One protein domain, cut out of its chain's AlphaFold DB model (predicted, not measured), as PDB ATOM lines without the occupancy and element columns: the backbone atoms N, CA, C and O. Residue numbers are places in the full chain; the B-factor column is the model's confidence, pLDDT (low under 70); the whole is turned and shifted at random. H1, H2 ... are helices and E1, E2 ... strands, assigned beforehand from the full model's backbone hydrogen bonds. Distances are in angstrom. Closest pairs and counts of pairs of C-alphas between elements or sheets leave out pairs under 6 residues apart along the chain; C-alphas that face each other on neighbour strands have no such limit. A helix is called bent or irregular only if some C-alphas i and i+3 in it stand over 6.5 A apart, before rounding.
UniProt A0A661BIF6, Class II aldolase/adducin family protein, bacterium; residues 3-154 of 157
ATOM      1  N   VAL A   3     133.575 125.027 180.738       96.75
ATOM      2  CA  VAL A   3     133.204 126.401 181.067       96.75
ATOM      3  C   VAL A   3     132.224 126.862 180.001       96.75
ATOM      4  O   VAL A   3     132.533 126.793 178.810       96.75
ATOM      5  N   VAL A   4     131.058 127.329 180.430       96.56
ATOM      6  CA  VAL A   4     130.025 127.910 179.568       96.56
ATOM      7  C   VAL A   4     129.653 129.298 180.078       96.56
ATOM      8  O   VAL A   4     129.879 129.594 181.254       96.56
ATOM      9  N   ASP A   5     129.094 130.146 179.220       95.44
ATOM     10  CA  ASP A   5     128.390 131.343 179.682       95.44
ATOM     11  C   ASP A   5     126.936 131.034 180.085       95.44
ATOM     12  O   ASP A   5     126.469 129.893 180.042       95.44
ATOM     13  N   ILE A   6     126.214 132.076 180.502       93.44
ATOM     14  CA  ILE A   6     124.822 131.987 180.952       93.44
ATOM     15  C   ILE A   6     123.834 131.636 179.824       93.44
ATOM     16  O   ILE A   6     122.694 131.276 180.110       93.44
ATOM     17  N   GLU A   7     124.270 131.738 178.565       91.81
ATOM     18  CA  GLU A   7     123.527 131.367 177.357       91.81
ATOM     19  C   GLU A   7     123.920 129.959 176.860       91.81
ATOM     20  O   GLU A   7     123.577 129.579 175.742       91.81
ATOM     21  N   GLU A   8     124.627 129.175 177.689       91.38
ATOM     22  CA  GLU A   8     125.111 127.816 177.401       91.38
ATOM     23  C   GLU A   8     126.188 127.750 176.299       91.38
ATOM     24  O   GLU A   8     126.547 126.677 175.807       91.38
ATOM     25  N   LYS A   9     126.787 128.882 175.919       93.25
ATOM     26  CA  LYS A   9     127.868 128.880 174.932       93.25
ATOM     27  C   LYS A   9     129.139 128.312 175.551       93.25
ATOM     28  O   LYS A   9     129.647 128.825 176.546       93.25
ATOM     29  N   HIS A  10     129.710 127.295 174.911       94.25
ATOM     30  CA  HIS A  10     130.987 126.707 175.315       94.25
ATOM     31  C   HIS A  10     132.135 127.729 175.193       94.25
ATOM     32  O   HIS A  10     132.437 128.219 174.103       94.25
ATOM     33  N   LEU A  11     132.779 128.041 176.321       96.00
ATOM     34  CA  LEU A  11     133.921 128.956 176.427       96.00
ATOM     35  C   LEU A  11     135.266 128.229 176.580       96.00
ATOM     36  O   LEU A  11     136.294 128.759 176.164       96.00
ATOM     37  N   GLY A  12     135.285 127.029 177.170       96.31
ATOM     38  CA  GLY A  12     136.496 126.210 177.246       96.31
ATOM     39  C   GLY A  12     136.325 124.849 177.922       96.31
ATOM     40  O   GLY A  12     135.387 124.625 178.683       96.31
ATOM     41  N   GLY A  13     137.288 123.956 177.679       95.38
ATOM     42  CA  GLY A  13     137.274 122.563 178.132       95.38
ATOM     43  C   GLY A  13     137.079 121.573 176.976       95.38
ATOM     44  O   GLY A  13     137.085 121.952 175.809       95.38
ATOM     45  N   VAL A  14     136.973 120.280 177.298       94.12
ATOM     46  CA  VAL A  14     136.780 119.198 176.315       94.12
ATOM     47  C   VAL A  14     135.570 118.364 176.722       94.12
ATOM     48  O   VAL A  14     135.498 117.923 177.872       94.12
ATOM     49  N   GLY A  15     134.652 118.141 175.780       91.31
ATOM     50  CA  GLY A  15     133.401 117.405 175.973       91.31
ATOM     51  C   GLY A  15     132.158 118.274 175.769       91.31
ATOM     52  O   GLY A  15     132.267 119.460 175.467       91.31
ATOM     53  N   GLU A  16     130.994 117.660 175.963       90.44
ATOM     54  CA  GLU A  16     129.691 118.329 175.926       90.44
ATOM     55  C   GLU A  16     129.202 118.629 177.352       90.44
ATOM     56  O   GLU A  16     129.475 117.834 178.264       90.44
ATOM     57  N   PRO A  17     128.494 119.752 177.575       91.38
ATOM     58  CA  PRO A  17     127.858 120.035 178.854       91.38
ATOM     59  C   PRO A  17     126.929 118.904 179.308       91.38
ATOM     60  O   PRO A  17     126.411 118.126 178.507       91.38
ATOM     61  N   SER A  18     126.684 118.834 180.619       91.81
ATOM     62  CA  SER A  18     125.625 117.971 181.150       91.81
ATOM     63  C   SER A  18     124.298 118.314 180.478       91.81
ATOM     64  O   SER A  18     123.955 119.488 180.358       91.81
ATOM     65  N   SER A  19     123.503 117.304 180.143       91.25
ATOM     66  CA  SER A  19     122.148 117.491 179.617       91.25
ATOM     67  C   SER A  19     121.190 118.176 180.606       91.25
ATOM     68  O   SER A  19     120.072 118.533 180.242       91.25
ATOM     69  N   GLU A  20     121.613 118.356 181.861       92.62
ATOM     70  CA  GLU A  20     120.892 119.098 182.902       92.62
ATOM     71  C   GLU A  20     121.524 120.453 183.240       92.62
ATOM     72  O   GLU A  20     121.117 121.102 184.204       92.62
ATOM     73  N   ILE A  21     122.469 120.943 182.429       94.62
ATOM     74  CA  ILE A  21     123.014 122.291 182.608       94.62
ATOM     75  C   ILE A  21     121.940 123.400 182.633       94.62
ATOM     76  O   ILE A  21     122.102 124.312 183.448       94.62
ATOM     77  N   PRO A  22     120.796 123.323 181.908       93.81
ATOM     78  CA  PRO A  22     119.760 124.355 182.003       93.81
ATOM     79  C   PRO A  22     119.175 124.516 183.412       93.81
ATOM     80  O   PRO A  22     118.793 125.622 183.800       93.81
ATOM     81  N   LEU A  23     119.134 123.436 184.204       94.25
ATOM     82  CA  LEU A  23     118.675 123.473 185.594       94.25
ATOM     83  C   LEU A  23     119.648 124.271 186.475       94.25
ATOM     84  O   LEU A  23     119.217 125.099 187.277       94.25
ATOM     85  N   HIS A  24     120.955 124.067 186.279       96.62
ATOM     86  CA  HIS A  24     122.004 124.809 186.980       96.62
ATOM     87  C   HIS A  24     122.003 126.290 186.578       96.62
ATOM     88  O   HIS A  24     121.981 127.159 187.448       96.62
ATOM     89  N   LEU A  25     121.967 126.588 185.273       95.81
ATOM     90  CA  LEU A  25     121.945 127.966 184.765       95.81
ATOM     91  C   LEU A  25     120.723 128.734 185.271       95.81
ATOM     92  O   LEU A  25     120.849 129.878 185.694       95.81
ATOM     93  N   THR A  26     119.554 128.092 185.312       95.69
ATOM     94  CA  THR A  26     118.330 128.715 185.830       95.69
ATOM     95  C   THR A  26     118.453 129.091 187.299       95.69
ATOM     96  O   THR A  26     117.973 130.151 187.690       95.69
ATOM     97  N   ALA A  27     119.109 128.264 188.117       97.25
ATOM     98  CA  ALA A  27     119.363 128.605 189.511       97.25
ATOM     99  C   ALA A  27     120.218 129.878 189.627       97.25
ATOM    100  O   ALA A  27     119.828 130.794 190.345       97.25
ATOM    101  N   TYR A  28     121.314 129.960 188.862       97.44
ATOM    102  CA  TYR A  28     122.188 131.138 188.832       97.44
ATOM    103  C   TYR A  28     121.481 132.394 188.303       97.44
ATOM    104  O   TYR A  28     121.752 133.493 188.767       97.44
ATOM    105  N   GLN A  29     120.552 132.252 187.353       95.94
ATOM    106  CA  GLN A  29     119.808 133.384 186.786       95.94
ATOM    107  C   GLN A  29     118.776 133.986 187.745       95.94
ATOM    108  O   GLN A  29     118.458 135.167 187.628       95.94
ATOM    109  N   ILE A  30     118.178 133.177 188.626       96.56
ATOM    110  CA  ILE A  30     117.043 133.617 189.454       96.56
ATOM    111  C   ILE A  30     117.411 133.850 190.919       96.56
ATOM    112  O   ILE A  30     116.551 134.294 191.683       96.56
ATOM    113  N   ARG A  31     118.643 133.519 191.319       97.00
ATOM    114  CA  ARG A  31     119.138 133.672 192.686       97.00
ATOM    115  C   ARG A  31     120.586 134.140 192.722       97.00
ATOM    116  O   ARG A  31     121.506 133.348 192.553       97.00
ATOM    117  N   ASP A  32     120.760 135.412 193.067       97.00
ATOM    118  CA  ASP A  32     122.072 136.058 193.208       97.00
ATOM    119  C   ASP A  32     122.903 135.502 194.376       97.00
ATOM    120  O   ASP A  32     124.114 135.702 194.437       97.00
ATOM    121  N   ASP A  33     122.268 134.818 195.330       97.00
ATOM    122  CA  ASP A  33     122.931 134.236 196.496       97.00
ATOM    123  C   ASP A  33     123.446 132.803 196.263       97.00
ATOM    124  O   ASP A  33     124.042 132.204 197.160       97.00
ATOM    125  N   VAL A  34     123.239 132.240 195.068       98.12
ATOM    126  CA  VAL A  34     123.660 130.883 194.702       98.12
ATOM    127  C   VAL A  34     124.849 130.948 193.747       98.12
ATOM    128  O   VAL A  34     124.707 131.393 192.614       98.12
ATOM    129  N   ASN A  35     125.999 130.410 194.164       98.00
ATOM    130  CA  ASN A  35     127.186 130.261 193.304       98.00
ATOM    131  C   ASN A  35     127.581 128.798 193.056       98.00
ATOM    132  O   ASN A  35     128.531 128.531 192.322       98.00
ATOM    133  N   ALA A  36     126.868 127.838 193.649       98.44
ATOM    134  CA  ALA A  36     127.045 126.424 193.362       98.44
ATOM    135  C   ALA A  36     125.717 125.668 193.391       98.44
ATOM    136  O   ALA A  36     124.853 125.901 194.238       98.44
ATOM    137  N   VAL A  37     125.589 124.714 192.475       98.50
ATOM    138  CA  VAL A  37     124.442 123.812 192.360       98.50
ATOM    139  C   VAL A  37     124.956 122.392 192.213       98.50
ATOM    140  O   VAL A  37     125.832 122.136 191.384       98.50
ATOM    141  N   ILE A  38     124.391 121.465 192.979       98.62
ATOM    142  CA  ILE A  38     124.663 120.035 192.855       98.62
ATOM    143  C   ILE A  38     123.353 119.322 192.568       98.62
ATOM    144  O   ILE A  38     122.421 119.370 193.363       98.62
ATOM    145  N   HIS A  39     123.312 118.620 191.443       98.06
ATOM    146  CA  HIS A  39     122.302 117.617 191.150       98.06
ATOM    147  C   HIS A  39     122.934 116.226 191.280       98.06
ATOM    148  O   HIS A  39     124.031 115.993 190.770       98.06
ATOM    149  N   ALA A  40     122.268 115.315 191.989       98.00
ATOM    150  CA  ALA A  40     122.743 113.948 192.184       98.00
ATOM    151  C   ALA A  40     121.579 112.968 192.395       98.00
ATOM    152  O   ALA A  40     120.442 113.365 192.663       98.00
ATOM    153  N   HIS A  41     121.883 111.669 192.334       98.00
ATOM    154  CA  HIS A  41     120.933 110.573 192.573       98.00
ATOM    155  C   HIS A  41     121.339 109.741 193.806       98.00
ATOM    156  O   HIS A  41     121.644 108.554 193.678       98.00
ATOM    157  N   PRO A  42     121.415 110.338 195.014       98.38
ATOM    158  CA  PRO A  42     121.793 109.598 196.215       98.38
ATOM    159  C   PRO A  42     120.696 108.586 196.582       98.38
ATOM    160  O   PRO A  42     119.514 108.808 196.303       98.38
ATOM    161  N   VAL A  43     121.081 107.440 197.146       98.62
ATOM    162  CA  VAL A  43     120.231 106.240 197.182       98.62
ATOM    163  C   VAL A  43     118.968 106.471 198.003       98.62
ATOM    164  O   VAL A  43     117.867 106.242 197.500       98.62
ATOM    165  N   TYR A  44     119.099 106.929 199.249       98.75
ATOM    166  CA  TYR A  44     117.938 107.083 200.118       98.75
ATOM    167  C   TYR A  44     117.085 108.273 199.688       98.75
ATOM    168  O   TYR A  44     115.868 108.126 199.608       98.75
ATOM    169  N   ALA A  45     117.668 109.416 199.323       98.69
ATOM    170  CA  ALA A  45     116.869 110.545 198.841       98.69
ATOM    171  C   ALA A  45     116.086 110.179 197.565       98.69
ATOM    172  O   ALA A  45     114.908 110.518 197.443       98.69
ATOM    173  N   SER A  46     116.689 109.395 196.664       98.56
ATOM    174  CA  SER A  46     116.006 108.864 195.476       98.56
ATOM    175  C   SER A  46     114.864 107.906 195.837       98.56
ATOM    176  O   SER A  46     113.821 107.938 195.190       98.56
ATOM    177  N   VAL A  47     114.985 107.104 196.904       98.44
ATOM    178  CA  VAL A  47     113.863 106.285 197.410       98.44
ATOM    179  C   VAL A  47     112.671 107.164 197.803       98.44
ATOM    180  O   VAL A  47     111.535 106.868 197.424       98.44
ATOM    181  N   PHE A  48     112.896 108.273 198.511       98.44
ATOM    182  CA  PHE A  48     111.819 109.217 198.848       98.44
ATOM    183  C   PHE A  48     111.247 109.900 197.600       98.44
ATOM    184  O   PHE A  48     110.026 109.983 197.441       98.44
ATOM    185  N   ALA A  49     112.108 110.280 196.654       98.25
ATOM    186  CA  ALA A  49     111.695 110.855 195.380       98.25
ATOM    187  C   ALA A  49     110.812 109.901 194.548       98.25
ATOM    188  O   ALA A  49     109.874 110.348 193.886       98.25
ATOM    189  N   CYS A  50     111.086 108.594 194.592       98.19
ATOM    190  CA  CYS A  50     110.324 107.560 193.886       98.19
ATOM    191  C   CYS A  50     109.027 107.158 194.605       98.19
ATOM    192  O   CYS A  50     108.051 106.773 193.963       98.19
ATOM    193  N   THR A  51     108.991 107.232 195.936       96.81
ATOM    194  CA  THR A  51     107.801 106.864 196.727       96.81
ATOM    195  C   THR A  51     106.805 108.014 196.873       96.81
ATOM    196  O   THR A  51     105.641 107.778 197.191       96.81
ATOM    197  N   GLY A  52     107.242 109.258 196.652       92.12
ATOM    198  CA  GLY A  52     106.439 110.452 196.921       92.12
ATOM    199  C   GLY A  52     106.247 110.724 198.415       92.12
ATOM    200  O   GLY A  52     105.403 111.539 198.781       92.12
ATOM    201  N   MET A  53     107.002 110.040 199.276       95.50
ATOM    202  CA  MET A  53     106.997 110.285 200.711       95.50
ATOM    203  C   MET A  53     107.798 111.547 201.026       95.50
ATOM    204  O   MET A  53     108.846 111.795 200.434       95.50
ATOM    205  N   GLU A  54     107.314 112.336 201.981       94.38
ATOM    206  CA  GLU A  54     107.996 113.556 202.411       94.38
ATOM    207  C   GLU A  54     109.206 113.242 203.301       94.38
ATOM    208  O   GLU A  54     109.161 112.334 204.143       94.38
ATOM    209  N   LEU A  55     110.268 114.035 203.140       97.69
ATOM    210  CA  LEU A  55     111.387 114.073 204.074       97.69
ATOM    211  C   LEU A  55     111.040 114.990 205.262       97.69
ATOM    212  O   LEU A  55     110.717 116.164 205.053       97.69
ATOM    213  N   PRO A  56     111.094 114.491 206.509       96.38
ATOM    214  CA  PRO A  56     110.731 115.265 207.686       96.38
ATOM    215  C   PRO A  56     111.841 116.232 208.095       96.38
ATOM    216  O   PRO A  56     112.918 115.829 208.526       96.38
ATOM    217  N   TYR A  57     111.557 117.529 208.014       94.69
ATOM    218  CA  TYR A  57     112.477 118.569 208.489       94.69
ATOM    219  C   TYR A  57     112.530 118.684 210.024       94.69
ATOM    220  O   TYR A  57     113.404 119.358 210.558       94.69
ATOM    221  N   ASP A  58     111.608 118.018 210.729       96.25
ATOM    222  CA  ASP A  58     111.460 118.007 212.187       96.25
ATOM    223  C   ASP A  58     112.074 116.766 212.862       96.25
ATOM    224  O   ASP A  58     111.784 116.478 214.024       96.25
ATOM    225  N   LEU A  59     112.927 116.032 212.139       96.56
ATOM    226  CA  LEU A  59     113.618 114.838 212.632       96.56
ATOM    227  C   LEU A  59     114.969 115.155 213.286       96.56
ATOM    228  O   LEU A  59     115.314 114.562 214.305       96.56
ATOM    229  N   LEU A  60     115.744 116.059 212.681       96.50
ATOM    230  CA  LEU A  60     117.128 116.358 213.057       96.50
ATOM    231  C   LEU A  60     117.332 117.876 213.174       96.50
ATOM    232  O   LEU A  60     116.917 118.603 212.264       96.50
ATOM    233  N   PRO A  61     117.980 118.382 214.241       95.31
ATOM    234  CA  PRO A  61     118.171 119.819 214.429       95.31
ATOM    235  C   PRO A  61     118.911 120.505 213.277       95.31
ATOM    236  O   PRO A  61     118.514 121.577 212.823       95.31
ATOM    237  N   GLU A  62     119.966 119.879 212.766       94.00
ATOM    238  CA  GLU A  62     120.781 120.388 211.669       94.00
ATOM    239  C   GLU A  62     119.984 120.541 210.366       94.00
ATOM    240  O   GLU A  62     120.225 121.484 209.616       94.00
ATOM    241  N   VAL A  63     118.983 119.686 210.124       94.94
ATOM    242  CA  VAL A  63     118.086 119.801 208.964       94.94
ATOM    243  C   VAL A  63     117.205 121.032 209.108       94.94
ATOM    244  O   VAL A  63     117.127 121.829 208.172       94.94
ATOM    245  N   ALA A  64     116.597 121.228 210.281       92.75
ATOM    246  CA  ALA A  64     115.775 122.405 210.558       92.75
ATOM    247  C   ALA A  64     116.573 123.711 210.386       92.75
ATOM    248  O   ALA A  64     116.059 124.674 209.825       92.75
ATOM    249  N   ILE A  65     117.843 123.722 210.804       90.88
ATOM    250  CA  ILE A  65     118.729 124.892 210.716       90.88
ATOM    251  C   ILE A  65     119.229 125.132 209.283       90.88
ATOM    252  O   ILE A  65     119.228 126.266 208.812       90.88
ATOM    253  N   LYS A  66     119.718 124.094 208.593       90.00
ATOM    254  CA  LYS A  66     120.510 124.252 207.356       90.00
ATOM    255  C   LYS A  66     119.714 124.089 206.064       90.00
ATOM    256  O   LYS A  66     120.139 124.617 205.032       90.00
ATOM    257  N   LEU A  67     118.602 123.355 206.103       92.38
ATOM    258  CA  LEU A  67     117.800 123.011 204.923       92.38
ATOM    259  C   LEU A  67     116.358 123.509 205.023       92.38
ATOM    260  O   LEU A  67     115.806 123.981 204.030       92.38
ATOM    261  N   GLY A  68     115.752 123.401 206.206       91.31
ATOM    262  CA  GLY A  68     114.319 123.583 206.376       91.31
ATOM    263  C   GLY A  68     113.530 122.505 205.627       91.31
ATOM    264  O   GLY A  68     113.938 121.345 205.545       91.31
ATOM    265  N   LYS A  69     112.371 122.877 205.073       94.06
ATOM    266  CA  LYS A  69     111.534 121.950 204.296       94.06
ATOM    267  C   LYS A  69     112.198 121.577 202.969       94.06
ATOM    268  O   LYS A  69     112.528 122.463 202.181       94.06
ATOM    269  N   ILE A  70     112.266 120.271 202.703       97.50
ATOM    270  CA  ILE A  70     112.798 119.672 201.470       97.50
ATOM    271  C   ILE A  70     111.617 119.065 200.697       97.50
ATOM    272  O   ILE A  70     111.250 117.912 200.936       97.50
ATOM    273  N   PRO A  71     110.943 119.840 199.834       97.56
ATOM    274  CA  PRO A  71     109.796 119.336 199.090       97.56
ATOM    275  C   PRO A  71     110.229 118.379 197.973       97.56
ATOM    276  O   PRO A  71     111.380 118.385 197.536       97.56
ATOM    277  N   THR A  72     109.272 117.611 197.457       97.88
ATOM    278  CA  THR A  72     109.444 116.826 196.229       97.88
ATOM    279  C   THR A  72     108.723 117.518 195.085       97.88
ATOM    280  O   THR A  72     107.496 117.629 195.083       97.88
ATOM    281  N   ALA A  73     109.487 117.972 194.102       96.50
ATOM    282  CA  ALA A  73     108.975 118.603 192.906       96.50
ATOM    283  C   ALA A  73     108.279 117.568 191.991       96.50
ATOM    284  O   ALA A  73     108.727 116.414 191.928       96.50
ATOM    285  N   PRO A  74     107.180 117.933 191.296       95.44
ATOM    286  CA  PRO A  74     106.482 117.051 190.369       95.44
ATOM    287  C   PRO A  74     107.400 116.444 189.310       95.44
ATOM    288  O   PRO A  74     108.447 116.989 188.975       95.44
ATOM    289  N   PHE A  75     106.972 115.316 188.744       94.50
ATOM    290  CA  PHE A  75     107.707 114.706 187.644       94.50
ATOM    291  C   PHE A  75     107.680 115.631 186.425       94.50
ATOM    292  O   PHE A  75     106.616 116.103 186.020       94.50
ATOM    293  N   ALA A  76     108.844 115.822 185.821       90.94
ATOM    294  CA  ALA A  76     109.020 116.450 184.525       90.94
ATOM    295  C   ALA A  76     110.055 115.634 183.745       90.94
ATOM    296  O   ALA A  76     110.923 115.001 184.347       90.94
ATOM    297  N   LEU A  77     109.952 115.631 182.415       88.25
ATOM    298  CA  LEU A  77     110.902 114.903 181.577       88.25
ATOM    299  C   LEU A  77     112.316 115.476 181.776       88.25
ATOM    300  O   LEU A  77     112.495 116.681 181.562       88.25
ATOM    301  N   PRO A  78     113.312 114.650 182.162       85.06
ATOM    302  CA  PRO A  78     114.701 115.086 182.254       85.06
ATOM    303  C   PRO A  78     115.176 115.707 180.946       85.06
ATOM    304  O   PRO A  78     114.660 115.364 179.884       85.06
ATOM    305  N   THR A  79     116.150 116.617 181.030       82.81
ATOM    306  CA  THR A  79     116.777 117.251 179.854       82.81
ATOM    307  C   THR A  79     115.799 118.026 178.957       82.81
ATOM    308  O   THR A  79     116.021 118.160 177.753       82.81
ATOM    309  N   THR A  80     114.682 118.515 179.509       86.44
ATOM    310  CA  THR A  80     113.691 119.315 178.773       86.44
ATOM    311  C   THR A  80     113.432 120.650 179.456       86.44
ATOM    312  O   THR A  80     113.566 120.781 180.671       86.44
ATOM    313  N   ASN A  81     112.931 121.622 178.691       86.12
ATOM    314  CA  ASN A  81     112.466 122.897 179.245       86.12
ATOM    315  C   ASN A  81     111.362 122.711 180.299       86.12
ATOM    316  O   ASN A  81     111.220 123.548 181.182       86.12
ATOM    317  N   GLN A  82     110.604 121.609 180.250       85.94
ATOM    318  CA  GLN A  82     109.581 121.321 181.257       85.94
ATOM    319  C   GLN A  82     110.193 121.112 182.645       85.94
ATOM    320  O   GLN A  82     109.620 121.591 183.621       85.94
ATOM    321  N   LEU A  83     111.348 120.436 182.738       88.06
ATOM    322  CA  LEU A  83     112.071 120.265 184.002       88.06
ATOM    323  C   LEU A  83     112.465 121.623 184.577       88.06
ATOM    324  O   LEU A  83     112.196 121.904 185.742       88.06
ATOM    325  N   THR A  84     113.049 122.471 183.738       88.50
ATOM    326  CA  THR A  84     113.532 123.792 184.129       88.50
ATOM    327  C   THR A  84     112.397 124.715 184.570       88.50
ATOM    328  O   THR A  84     112.472 125.303 185.647       88.50
ATOM    329  N   GLU A  85     111.313 124.810 183.792       90.94
ATOM    330  CA  GLU A  85     110.148 125.632 184.146       90.94
ATOM    331  C   GLU A  85     109.491 125.168 185.445       90.94
ATOM    332  O   GLU A  85     109.153 125.987 186.297       90.94
ATOM    333  N   MET A  86     109.360 123.853 185.629       93.19
ATOM    334  CA  MET A  86     108.818 123.274 186.854       93.19
ATOM    335  C   MET A  86     109.723 123.571 188.059       93.19
ATOM    336  O   MET A  86     109.237 123.960 189.122       93.19
ATOM    337  N   ALA A  87     111.042 123.446 187.896       93.81
ATOM    338  CA  ALA A  87     111.999 123.627 188.979       93.81
ATOM    339  C   ALA A  87     112.123 125.084 189.458       93.81
ATOM    340  O   ALA A  87     112.498 125.296 190.610       93.81
ATOM    341  N   LYS A  88     111.784 126.092 188.636       95.62
ATOM    342  CA  LYS A  88     111.915 127.524 188.984       95.62
ATOM    343  C   LYS A  88     111.283 127.886 190.325       95.62
ATOM    344  O   LYS A  88     111.897 128.597 191.118       95.62
ATOM    345  N   ASP A  89     110.072 127.406 190.594       95.25
ATOM    346  CA  ASP A  89     109.371 127.730 191.840       95.25
ATOM    347  C   ASP A  89     110.043 127.113 193.071       95.25
ATOM    348  O   ASP A  89     110.005 127.705 194.153       95.25
ATOM    349  N   TYR A  90     110.692 125.961 192.898       97.56
ATOM    350  CA  TYR A  90     111.444 125.282 193.948       97.56
ATOM    351  C   TYR A  90     112.798 125.949 194.180       97.56
ATOM    352  O   TYR A  90     113.126 126.280 195.317       97.56
ATOM    353  N   LEU A  91     113.527 126.243 193.101       97.25
ATOM    354  CA  LEU A  91     114.809 126.946 193.123       97.25
ATOM    355  C   LEU A  91     114.712 128.297 193.856       97.25
ATOM    356  O   LEU A  91     115.584 128.627 194.657       97.25
ATOM    357  N   LYS A  92     113.618 129.047 193.653       96.44
ATOM    358  CA  LYS A  92     113.370 130.340 194.322       96.44
ATOM    359  C   LYS A  92     113.189 130.244 195.836       96.44
ATOM    360  O   LYS A  92     113.397 131.237 196.525       96.44
ATOM    361  N   LYS A  93     112.714 129.107 196.348       95.62
ATOM    362  CA  LYS A  93     112.204 128.990 197.728       95.62
ATOM    363  C   LYS A  93     113.007 128.035 198.602       95.62
ATOM    364  O   LYS A  93     112.901 128.114 199.822       95.62
ATOM    365  N   HIS A  94     113.772 127.129 198.000       97.00
ATOM    366  CA  HIS A  94     114.413 126.027 198.704       97.00
ATOM    367  C   HIS A  94     115.884 125.909 198.319       97.00
ATOM    368  O   HIS A  94     116.240 126.006 197.150       97.00
ATOM    369  N   ASN A  95     116.734 125.639 199.311       97.12
ATOM    370  CA  ASN A  95     118.148 125.312 199.087       97.12
ATOM    371  C   ASN A  95     118.374 123.819 198.816       97.12
ATOM    372  O   ASN A  95     119.484 123.424 198.466       97.12
ATOM    373  N   ALA A  96     117.338 122.996 198.989       98.19
ATOM    374  CA  ALA A  96     117.330 121.585 198.645       98.19
ATOM    375  C   ALA A  96     115.908 121.123 198.318       98.19
ATOM    376  O   ALA A  96     114.959 121.504 199.006       98.19
ATOM    377  N   PHE A  97     115.756 120.282 197.301       98.38
ATOM    378  CA  PHE A  97     114.494 119.608 196.996       98.38
ATOM    379  C   PHE A  97     114.738 118.304 196.233       98.38
ATOM    380  O   PHE A  97     115.794 118.096 195.633       98.38
ATOM    381  N   LEU A  98     113.751 117.411 196.275       98.50
ATOM    382  CA  LEU A  98     113.746 116.173 195.505       98.50
ATOM    383  C   LEU A  98     113.052 116.387 194.157       98.50
ATOM    384  O   LEU A  98     112.140 117.200 194.035       98.50
ATOM    385  N   LEU A  99     113.441 115.610 193.156       97.25
ATOM    386  CA  LEU A  99     112.813 115.536 191.842       97.25
ATOM    387  C   LEU A  99     112.105 114.184 191.740       97.25
ATOM    388  O   LEU A  99     112.774 113.148 191.771       97.25
ATOM    389  N   LYS A 100     110.768 114.169 191.642       97.50
ATOM    390  CA  LYS A 100     109.976 112.926 191.638       97.50
ATOM    391  C   LYS A 100     110.502 111.922 190.608       97.50
ATOM    392  O   LYS A 100     110.649 112.267 189.440       97.50
ATOM    393  N   ASN A 101     110.717 110.674 191.036       96.94
ATOM    394  CA  ASN A 101     111.280 109.579 190.229       96.94
ATOM    395  C   ASN A 101     112.644 109.883 189.581       96.94
ATOM    396  O   ASN A 101     112.936 109.357 188.508       96.94
ATOM    397  N   HIS A 102     113.452 110.754 190.187       95.81
ATOM    398  CA  HIS A 102     114.714 111.181 189.598       95.81
ATOM    399  C   HIS A 102     115.849 111.252 190.628       95.81
ATOM    400  O   HIS A 102     116.712 110.380 190.634       95.81
ATOM    401  N   GLY A 103     115.858 112.248 191.513       96.56
ATOM    402  CA  GLY A 103     116.953 112.430 192.468       96.56
ATOM    403  C   GLY A 103     116.791 113.673 193.328       96.56
ATOM    404  O   GLY A 103     115.671 114.023 193.696       96.56
ATOM    405  N   ALA A 104     117.897 114.338 193.644       98.25
ATOM    406  CA  ALA A 104     117.925 115.530 194.484       98.25
ATOM    407  C   ALA A 104     118.732 116.660 193.837       98.25
ATOM    408  O   ALA A 104     119.604 116.435 192.992       98.25
ATOM    409  N   ILE A 105     118.440 117.882 194.263       98.38
ATOM    410  CA  ILE A 105     119.205 119.078 193.923       98.38
ATOM    411  C   ILE A 105     119.429 119.917 195.176       98.38
ATOM    412  O   ILE A 105     118.523 120.069 195.997       98.38
ATOM    413  N   THR A 106     120.636 120.462 195.308       98.69
ATOM    414  CA  THR A 106     121.018 121.397 196.364       98.69
ATOM    415  C   THR A 106     121.723 122.621 195.794       98.69
ATOM    416  O   THR A 106     122.405 122.557 194.772       98.69
ATOM    417  N   LEU A 107     121.525 123.755 196.462       98.50
ATOM    418  CA  LEU A 107     122.053 125.068 196.099       98.50
ATOM    419  C   LEU A 107     122.949 125.566 197.232       98.50
ATOM    420  O   LEU A 107     122.641 125.300 198.392       98.50
ATOM    421  N   GLY A 108     124.011 126.309 196.933       97.88
ATOM    422  CA  GLY A 108     124.947 126.866 197.915       97.88
ATOM    423  C   GLY A 108     125.568 128.183 197.460       97.88
ATOM    424  O   GLY A 108     125.651 128.455 196.262       97.88
ATOM    425  N   ARG A 109     126.022 128.993 198.421       97.69
ATOM    426  CA  ARG A 109     126.841 130.196 198.179       97.69
ATOM    427  C   ARG A 109     128.236 129.843 197.674       97.69
ATOM    428  O   ARG A 109     128.897 130.685 197.078       97.69
ATOM    429  N   ASP A 110     128.654 128.606 197.908       98.25
ATOM    430  CA  ASP A 110     129.861 127.971 197.402       98.25
ATOM    431  C   ASP A 110     129.632 126.452 197.270       98.25
ATOM    432  O   ASP A 110     128.574 125.915 197.629       98.25
ATOM    433  N   ILE A 111     130.620 125.764 196.696       98.19
ATOM    434  CA  ILE A 111     130.545 124.322 196.443       98.19
ATOM    435  C   ILE A 111     130.476 123.502 197.734       98.19
ATOM    436  O   ILE A 111     129.793 122.478 197.753       98.19
ATOM    437  N   ASP A 112     131.119 123.963 198.808       98.25
ATOM    438  CA  ASP A 112     131.150 123.264 200.091       98.25
ATOM    439  C   ASP A 112     129.762 123.276 200.733       98.25
ATOM    440  O   ASP A 112     129.258 122.237 201.155       98.25
ATOM    441  N   GLU A 113     129.079 124.421 200.731       97.81
ATOM    442  CA  GLU A 113     127.715 124.538 201.230       97.81
ATOM    443  C   GLU A 113     126.737 123.700 200.397       97.81
ATOM    444  O   GLU A 113     125.900 122.990 200.964       97.81
ATOM    445  N   ALA A 114     126.840 123.726 199.062       98.50
ATOM    446  CA  ALA A 114     125.991 122.899 198.203       98.50
ATOM    447  C   ALA A 114     126.216 121.395 198.461       98.50
ATOM    448  O   ALA A 114     125.251 120.622 198.512       98.50
ATOM    449  N   PHE A 115     127.471 120.987 198.669       98.62
ATOM    450  CA  PHE A 115     127.860 119.608 198.960       98.62
ATOM    451  C   PHE A 115     127.379 119.145 200.334       98.62
ATOM    452  O   PHE A 115     126.737 118.101 200.428       98.62
ATOM    453  N   LEU A 116     127.608 119.937 201.384       98.12
ATOM    454  CA  LEU A 116     127.138 119.633 202.739       98.12
ATOM    455  C   LEU A 116     125.613 119.535 202.795       98.12
ATOM    456  O   LEU A 116     125.067 118.667 203.467       98.12
ATOM    457  N   ARG A 117     124.900 120.378 202.039       98.31
ATOM    458  CA  ARG A 117     123.446 120.252 201.894       98.31
ATOM    459  C   ARG A 117     123.055 118.926 201.239       98.31
ATOM    460  O   ARG A 117     122.096 118.310 201.691       98.31
ATOM    461  N   MET A 118     123.772 118.481 200.203       98.75
ATOM    462  CA  MET A 118     123.481 117.209 199.523       98.75
ATOM    463  C   MET A 118     123.733 116.009 200.442       98.75
ATOM    464  O   MET A 118     122.913 115.093 200.511       98.75
ATOM    465  N   GLU A 119     124.840 116.037 201.182       98.62
ATOM    466  CA  GLU A 119     125.172 115.031 202.190       98.62
ATOM    467  C   GLU A 119     124.095 114.965 203.280       98.62
ATOM    468  O   GLU A 119     123.583 113.883 203.568       98.62
ATOM    469  N   LEU A 120     123.648 116.119 203.782       98.44
ATOM    470  CA  LEU A 120     122.610 116.191 204.804       98.44
ATOM    471  C   LEU A 120     121.232 115.726 204.301       98.44
ATOM    472  O   LEU A 120     120.494 115.085 205.050       98.44
ATOM    473  N   VAL A 121     120.879 115.994 203.037       98.75
ATOM    474  CA  VAL A 121     119.657 115.451 202.408       98.75
ATOM    475  C   VAL A 121     119.689 113.922 202.401       98.75
ATOM    476  O   VAL A 121     118.710 113.286 202.799       98.75
ATOM    477  N   GLU A 122     120.805 113.319 201.989       98.75
ATOM    478  CA  GLU A 122     120.951 111.859 201.984       98.75
ATOM    479  C   GLU A 122     120.973 111.281 203.405       98.75
ATOM    480  O   GLU A 122     120.343 110.254 203.671       98.75
ATOM    481  N   HIS A 123     121.647 111.956 204.340       98.69
ATOM    482  CA  HIS A 123     121.693 111.566 205.746       98.69
ATOM    483  C   HIS A 123     120.291 111.538 206.367       98.69
ATOM    484  O   HIS A 123     119.877 110.525 206.943       98.69
ATOM    485  N   LEU A 124     119.519 112.610 206.166       98.62
ATOM    486  CA  LEU A 124     118.127 112.699 206.591       98.62
ATOM    487  C   LEU A 124     117.285 111.586 205.970       98.62
ATOM    488  O   LEU A 124     116.518 110.934 206.679       98.62
ATOM    489  N   ALA A 125     117.413 111.357 204.662       98.62
ATOM    490  CA  ALA A 125     116.649 110.328 203.970       98.62
ATOM    491  C   ALA A 125     116.951 108.933 204.533       98.62
ATOM    492  O   ALA A 125     116.031 108.160 204.815       98.62
ATOM    493  N   LYS A 126     118.227 108.629 204.788       98.75
ATOM    494  CA  LYS A 126     118.650 107.365 205.392       98.75
ATOM    495  C   LYS A 126     118.078 107.177 206.793       98.75
ATOM    496  O   LYS A 126     117.519 106.119 207.079       98.75
ATOM    497  N   ILE A 127     118.175 108.185 207.657       98.50
ATOM    498  CA  ILE A 127     117.615 108.101 209.014       98.50
ATOM    499  C   ILE A 127     116.094 107.973 208.945       98.50
ATOM    500  O   ILE A 127     115.536 107.100 209.599       98.50
ATOM    501  N   THR A 128     115.424 108.760 208.102       98.31
ATOM    502  CA  THR A 128     113.964 108.696 207.923       98.31
ATOM    503  C   THR A 128     113.508 107.312 207.464       98.31
ATOM    504  O   THR A 128     112.489 106.802 207.928       98.31
ATOM    505  N   PHE A 129     114.251 106.682 206.553       98.31
ATOM    506  CA  PHE A 129     113.973 105.313 206.136       98.31
ATOM    507  C   PHE A 129     114.083 104.347 207.323       98.31
ATOM    508  O   PHE A 129     113.151 103.591 207.595       98.31
ATOM    509  N   MET A 130     115.191 104.408 208.068       98.50
ATOM    510  CA  MET A 130     115.439 103.522 209.208       98.50
ATOM    511  C   MET A 130     114.427 103.717 210.342       98.50
ATOM    512  O   MET A 130     113.947 102.734 210.902       98.50
ATOM    513  N   THR A 131     114.046 104.955 210.661       98.06
ATOM    514  CA  THR A 131     113.039 105.227 211.697       98.06
ATOM    515  C   THR A 131     111.675 104.683 211.293       98.06
ATOM    516  O   THR A 131     111.008 104.034 212.093       98.06
ATOM    517  N   LYS A 132     111.281 104.823 210.022       96.12
ATOM    518  CA  LYS A 132     110.049 104.211 209.502       96.12
ATOM    519  C   LYS A 132     110.062 102.686 209.587       96.12
ATOM    520  O   LYS A 132     109.041 102.112 209.954       96.12
ATOM    521  N   VAL A 133     111.196 102.037 209.312       97.38
ATOM    522  CA  VAL A 133     111.357 100.581 209.502       97.38
ATOM    523  C   VAL A 133     111.166 100.182 210.971       97.38
ATOM    524  O   VAL A 133     110.573  99.144 211.247       97.38
ATOM    525  N   LEU A 134     111.609 101.018 211.914       98.06
ATOM    526  CA  LEU A 134     111.443 100.803 213.357       98.06
ATOM    527  C   LEU A 134     110.053 101.194 213.900       98.06
ATOM    528  O   LEU A 134     109.806 101.032 215.093       98.06
ATOM    529  N   GLY A 135     109.141 101.673 213.048       96.69
ATOM    530  CA  GLY A 135     107.765 102.023 213.418       96.69
ATOM    531  C   GLY A 135     107.476 103.524 213.532       96.69
ATOM    532  O   GLY A 135     106.338 103.896 213.808       96.69
ATOM    533  N   GLY A 136     108.456 104.393 213.278       95.19
ATOM    534  CA  GLY A 136     108.292 105.845 213.295       95.19
ATOM    535  C   GLY A 136     109.446 106.575 213.976       95.19
ATOM    536  O   GLY A 136     110.479 105.994 214.297       95.19
ATOM    537  N   TYR A 137     109.266 107.876 214.176       95.69
ATOM    538  CA  TYR A 137     110.195 108.739 214.896       95.69
ATOM    539  C   TYR A 137     109.419 109.699 215.790       95.69
ATOM    540  O   TYR A 137     108.284 110.067 215.479       95.69
ATOM    541  N   GLU A 138     110.062 110.129 216.870       96.44
ATOM    542  CA  GLU A 138     109.575 111.223 217.701       96.44
ATOM    543  C   GLU A 138     109.990 112.554 217.078       96.44
ATOM    544  O   GLU A 138     111.153 112.755 216.723       96.44
ATOM    545  N   LYS A 139     109.025 113.458 216.916       96.56
ATOM    546  CA  LYS A 139     109.240 114.756 216.273       96.56
ATOM    547  C   LYS A 139     109.872 115.743 217.241       96.56
ATOM    548  O   LYS A 139     109.478 115.821 218.405       96.56
ATOM    549  N   ILE A 140     110.757 116.590 216.729       97.06
ATOM    550  CA  ILE A 140     111.124 117.821 217.422       97.06
ATOM    551  C   ILE A 140     109.866 118.699 217.493       97.06
ATOM    552  O   ILE A 140     109.231 118.990 216.480       97.06
ATOM    553  N   SER A 141     109.485 119.115 218.703       97.38
ATOM    554  CA  SER A 141     108.288 119.937 218.925       97.38
ATOM    555  C   SER A 141     108.330 121.239 218.105       97.38
ATOM    556  O   SER A 141     109.414 121.824 217.991       97.38
ATOM    557  N   PRO A 142     107.188 121.768 217.630       95.69
ATOM    558  CA  PRO A 142     107.135 123.024 216.876       95.69
ATOM    559  C   PRO A 142     107.813 124.216 217.570       95.69
ATOM    560  O   PRO A 142     108.382 125.078 216.905       95.69
ATOM    561  N   GLU A 143     107.774 124.275 218.902       96.56
ATOM    562  CA  GLU A 143     108.437 125.305 219.707       96.56
ATOM    563  C   GLU A 143     109.961 125.232 219.557       96.56
ATOM    564  O   GLU A 143     110.613 126.250 219.318       96.56
ATOM    565  N   ASN A 144     110.517 124.022 219.629       96.31
ATOM    566  CA  ASN A 144     111.944 123.775 219.435       96.31
ATOM    567  C   ASN A 144     112.367 123.996 217.979       96.31
ATOM    568  O   ASN A 144     113.428 124.564 217.760       96.31
ATOM    569  N   ILE A 145     111.538 123.641 216.991       94.81
ATOM    570  CA  ILE A 145     111.810 123.971 215.580       94.81
ATOM    571  C   ILE A 145     111.955 125.482 215.393       94.81
ATOM    572  O   ILE A 145     112.966 125.937 214.867       94.81
ATOM    573  N   LYS A 146     111.019 126.274 215.927       92.06
ATOM    574  CA  LYS A 146     111.109 127.744 215.883       92.06
ATOM    575  C   LYS A 146     112.340 128.286 216.610       92.06
ATOM    576  O   LYS A 146     112.878 129.319 216.219       92.06
ATOM    577  N   ALA A 147     112.767 127.641 217.696       93.00
ATOM    578  CA  ALA A 147     113.980 128.032 218.410       93.00
ATOM    579  C   ALA A 147     115.241 127.748 217.574       93.00
ATOM    580  O   ALA A 147     116.128 128.595 217.512       93.00
ATOM    581  N   LEU A 148     115.296 126.599 216.895       92.38
ATOM    582  CA  LEU A 148     116.395 126.218 216.006       92.38
ATOM    583  C   LEU A 148     116.501 127.140 214.785       92.38
ATOM    584  O   LEU A 148     117.599 127.574 214.448       92.38
ATOM    585  N   GLU A 149     115.374 127.495 214.165       86.00
ATOM    586  CA  GLU A 149     115.336 128.431 213.031       86.00
ATOM    587  C   GLU A 149     115.972 129.784 213.391       86.00
ATOM    588  O   GLU A 149     116.763 130.320 212.618       86.00
ATOM    589  N   LYS A 150     115.718 130.288 214.608       86.06
ATOM    590  CA  LYS A 150     116.323 131.532 215.118       86.06
ATOM    591  C   LYS A 150     117.812 131.419 215.416       86.06
ATOM    592  O   LYS A 150     118.513 132.421 215.329       86.06
ATOM    593  N   LEU A 151     118.309 130.234 215.783       82.69
ATOM    594  CA  LEU A 151     119.747 130.060 215.985       82.69
ATOM    595  C   LEU A 151     120.488 130.369 214.687       82.69
ATOM    596  O   LEU A 151     121.484 131.074 214.742       82.69
ATOM    597  N   ASN A 152     119.978 129.929 213.532       68.38
ATOM    598  CA  ASN A 152     120.620 130.133 212.229       68.38
ATOM    599  C   ASN A 152     120.908 131.613 211.903       68.38
ATOM    600  O   ASN A 152     121.907 131.905 211.254       68.38
ATOM    601  N   GLU A 153     120.073 132.539 212.385       59.12
ATOM    602  CA  GLU A 153     120.246 133.988 212.191       59.12
ATOM    603  C   GLU A 153     121.463 134.551 212.952       59.12
ATOM    604  O   GLU A 153     121.996 135.586 212.567       59.12
ATOM    605  N   GLY A 154     121.926 133.866 214.006       46.59
ATOM    606  CA  GLY A 154     123.034 134.302 214.864       46.59
ATOM    607  C   GLY A 154     124.407 133.685 214.565       46.59
ATOM    608  O   GLY A 154     125.373 134.076 215.204       46.59
TER     609      GLY A 154
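AT A GLANCE: This is residues 3 to 154 of the 157 residues of the protein "Class II aldolase/adducin family protein" of bacterium (UniProt A0A661BIF6). A small three-stranded antiparallel sheet, E2, E4, E3 in order, forms the core between two helix layers, H2 and long H5 on one face, H1 and H4 on the other. H5 runs on past the sheet; H3 and H6 pack together beyond one end, and E1 lies far off at the opposite end. The printed part has 152 residues with six named helices and four named strands, ordered E1 H1 E2 H2 H3 H4 E3 E4 H5 H6, of mixed class. It is compact, with a radius of gyration of the C-alphas of 16.2 A and spans of 50 by 36 by 25 A.

IN THESE COORDINATES: In the sheet, E2 is residues 36 to 40, E4 residues 103 to 108, 17.4 A long, and E3 residues 96 to 99. H5, residues 111 to 133, is 33.2 A long, from C-alpha 111 at (130.545, 124.322, 196.443) to C-alpha 133 at (111.357, 100.581, 209.502). H2 is residues 43 to 51, H1 residues 21 to 30 and H4 residues 81 to 91. H4 is irregular, but only just: C-alphas 86 and 89 are 6.7 A apart. H3 is residues 61 to 66, and H6, residues 142 to 153, is 17.7 A long. E1, residues 10 to 12, begins at C-alpha 10 (130.987, 126.707, 175.315) and pairs with no named strand; residues 3 to 4 pair with it, antiparallel.

HOW THE PARTS SIT: E2 and E4 are antiparallel, with N 38 and O 106 2.9 A apart, within hydrogen-bond range. E3 and E4 form a hairpin, with N 99 and O 103 2.8 A apart, within that range too. The sheet and the helices on both its faces make three layers: H2 and H5 on one face of the sheet, the sheet E2, E4, E3 itself, and H1 and H4 on the other face. H5 is 10.3 A over the sheet in height, slantwise to the strands. H2 touches residues 121 to 129 of H5 at a steep tilt of 64 degrees, the closest C-alphas being those of Ala 45 and Ala 125, 5.1 A. H1 touches H4, closest at the C-alphas of Leu 23 and Thr 84, 5.4 A. H3 touches H6, closest at the C-alphas of Ile 65 and Glu 149, 5.4 A; H3 and H5 only just touch, with 3 pairs of C-alphas within 8 A. Every O i to N i+4 pair is within hydrogen-bond range in H1, H2, H3 and H5, against 5 of 7 in H4 and 7 of 8 in H6.

THE WHOLE: The C-alphas farthest apart are those of Leu 11 and Gly 135, 52.7 A. The printed part has no cut. The link from H3 to H4 is long, 14 residues. Residues 152 to 154 have pLDDT under 70.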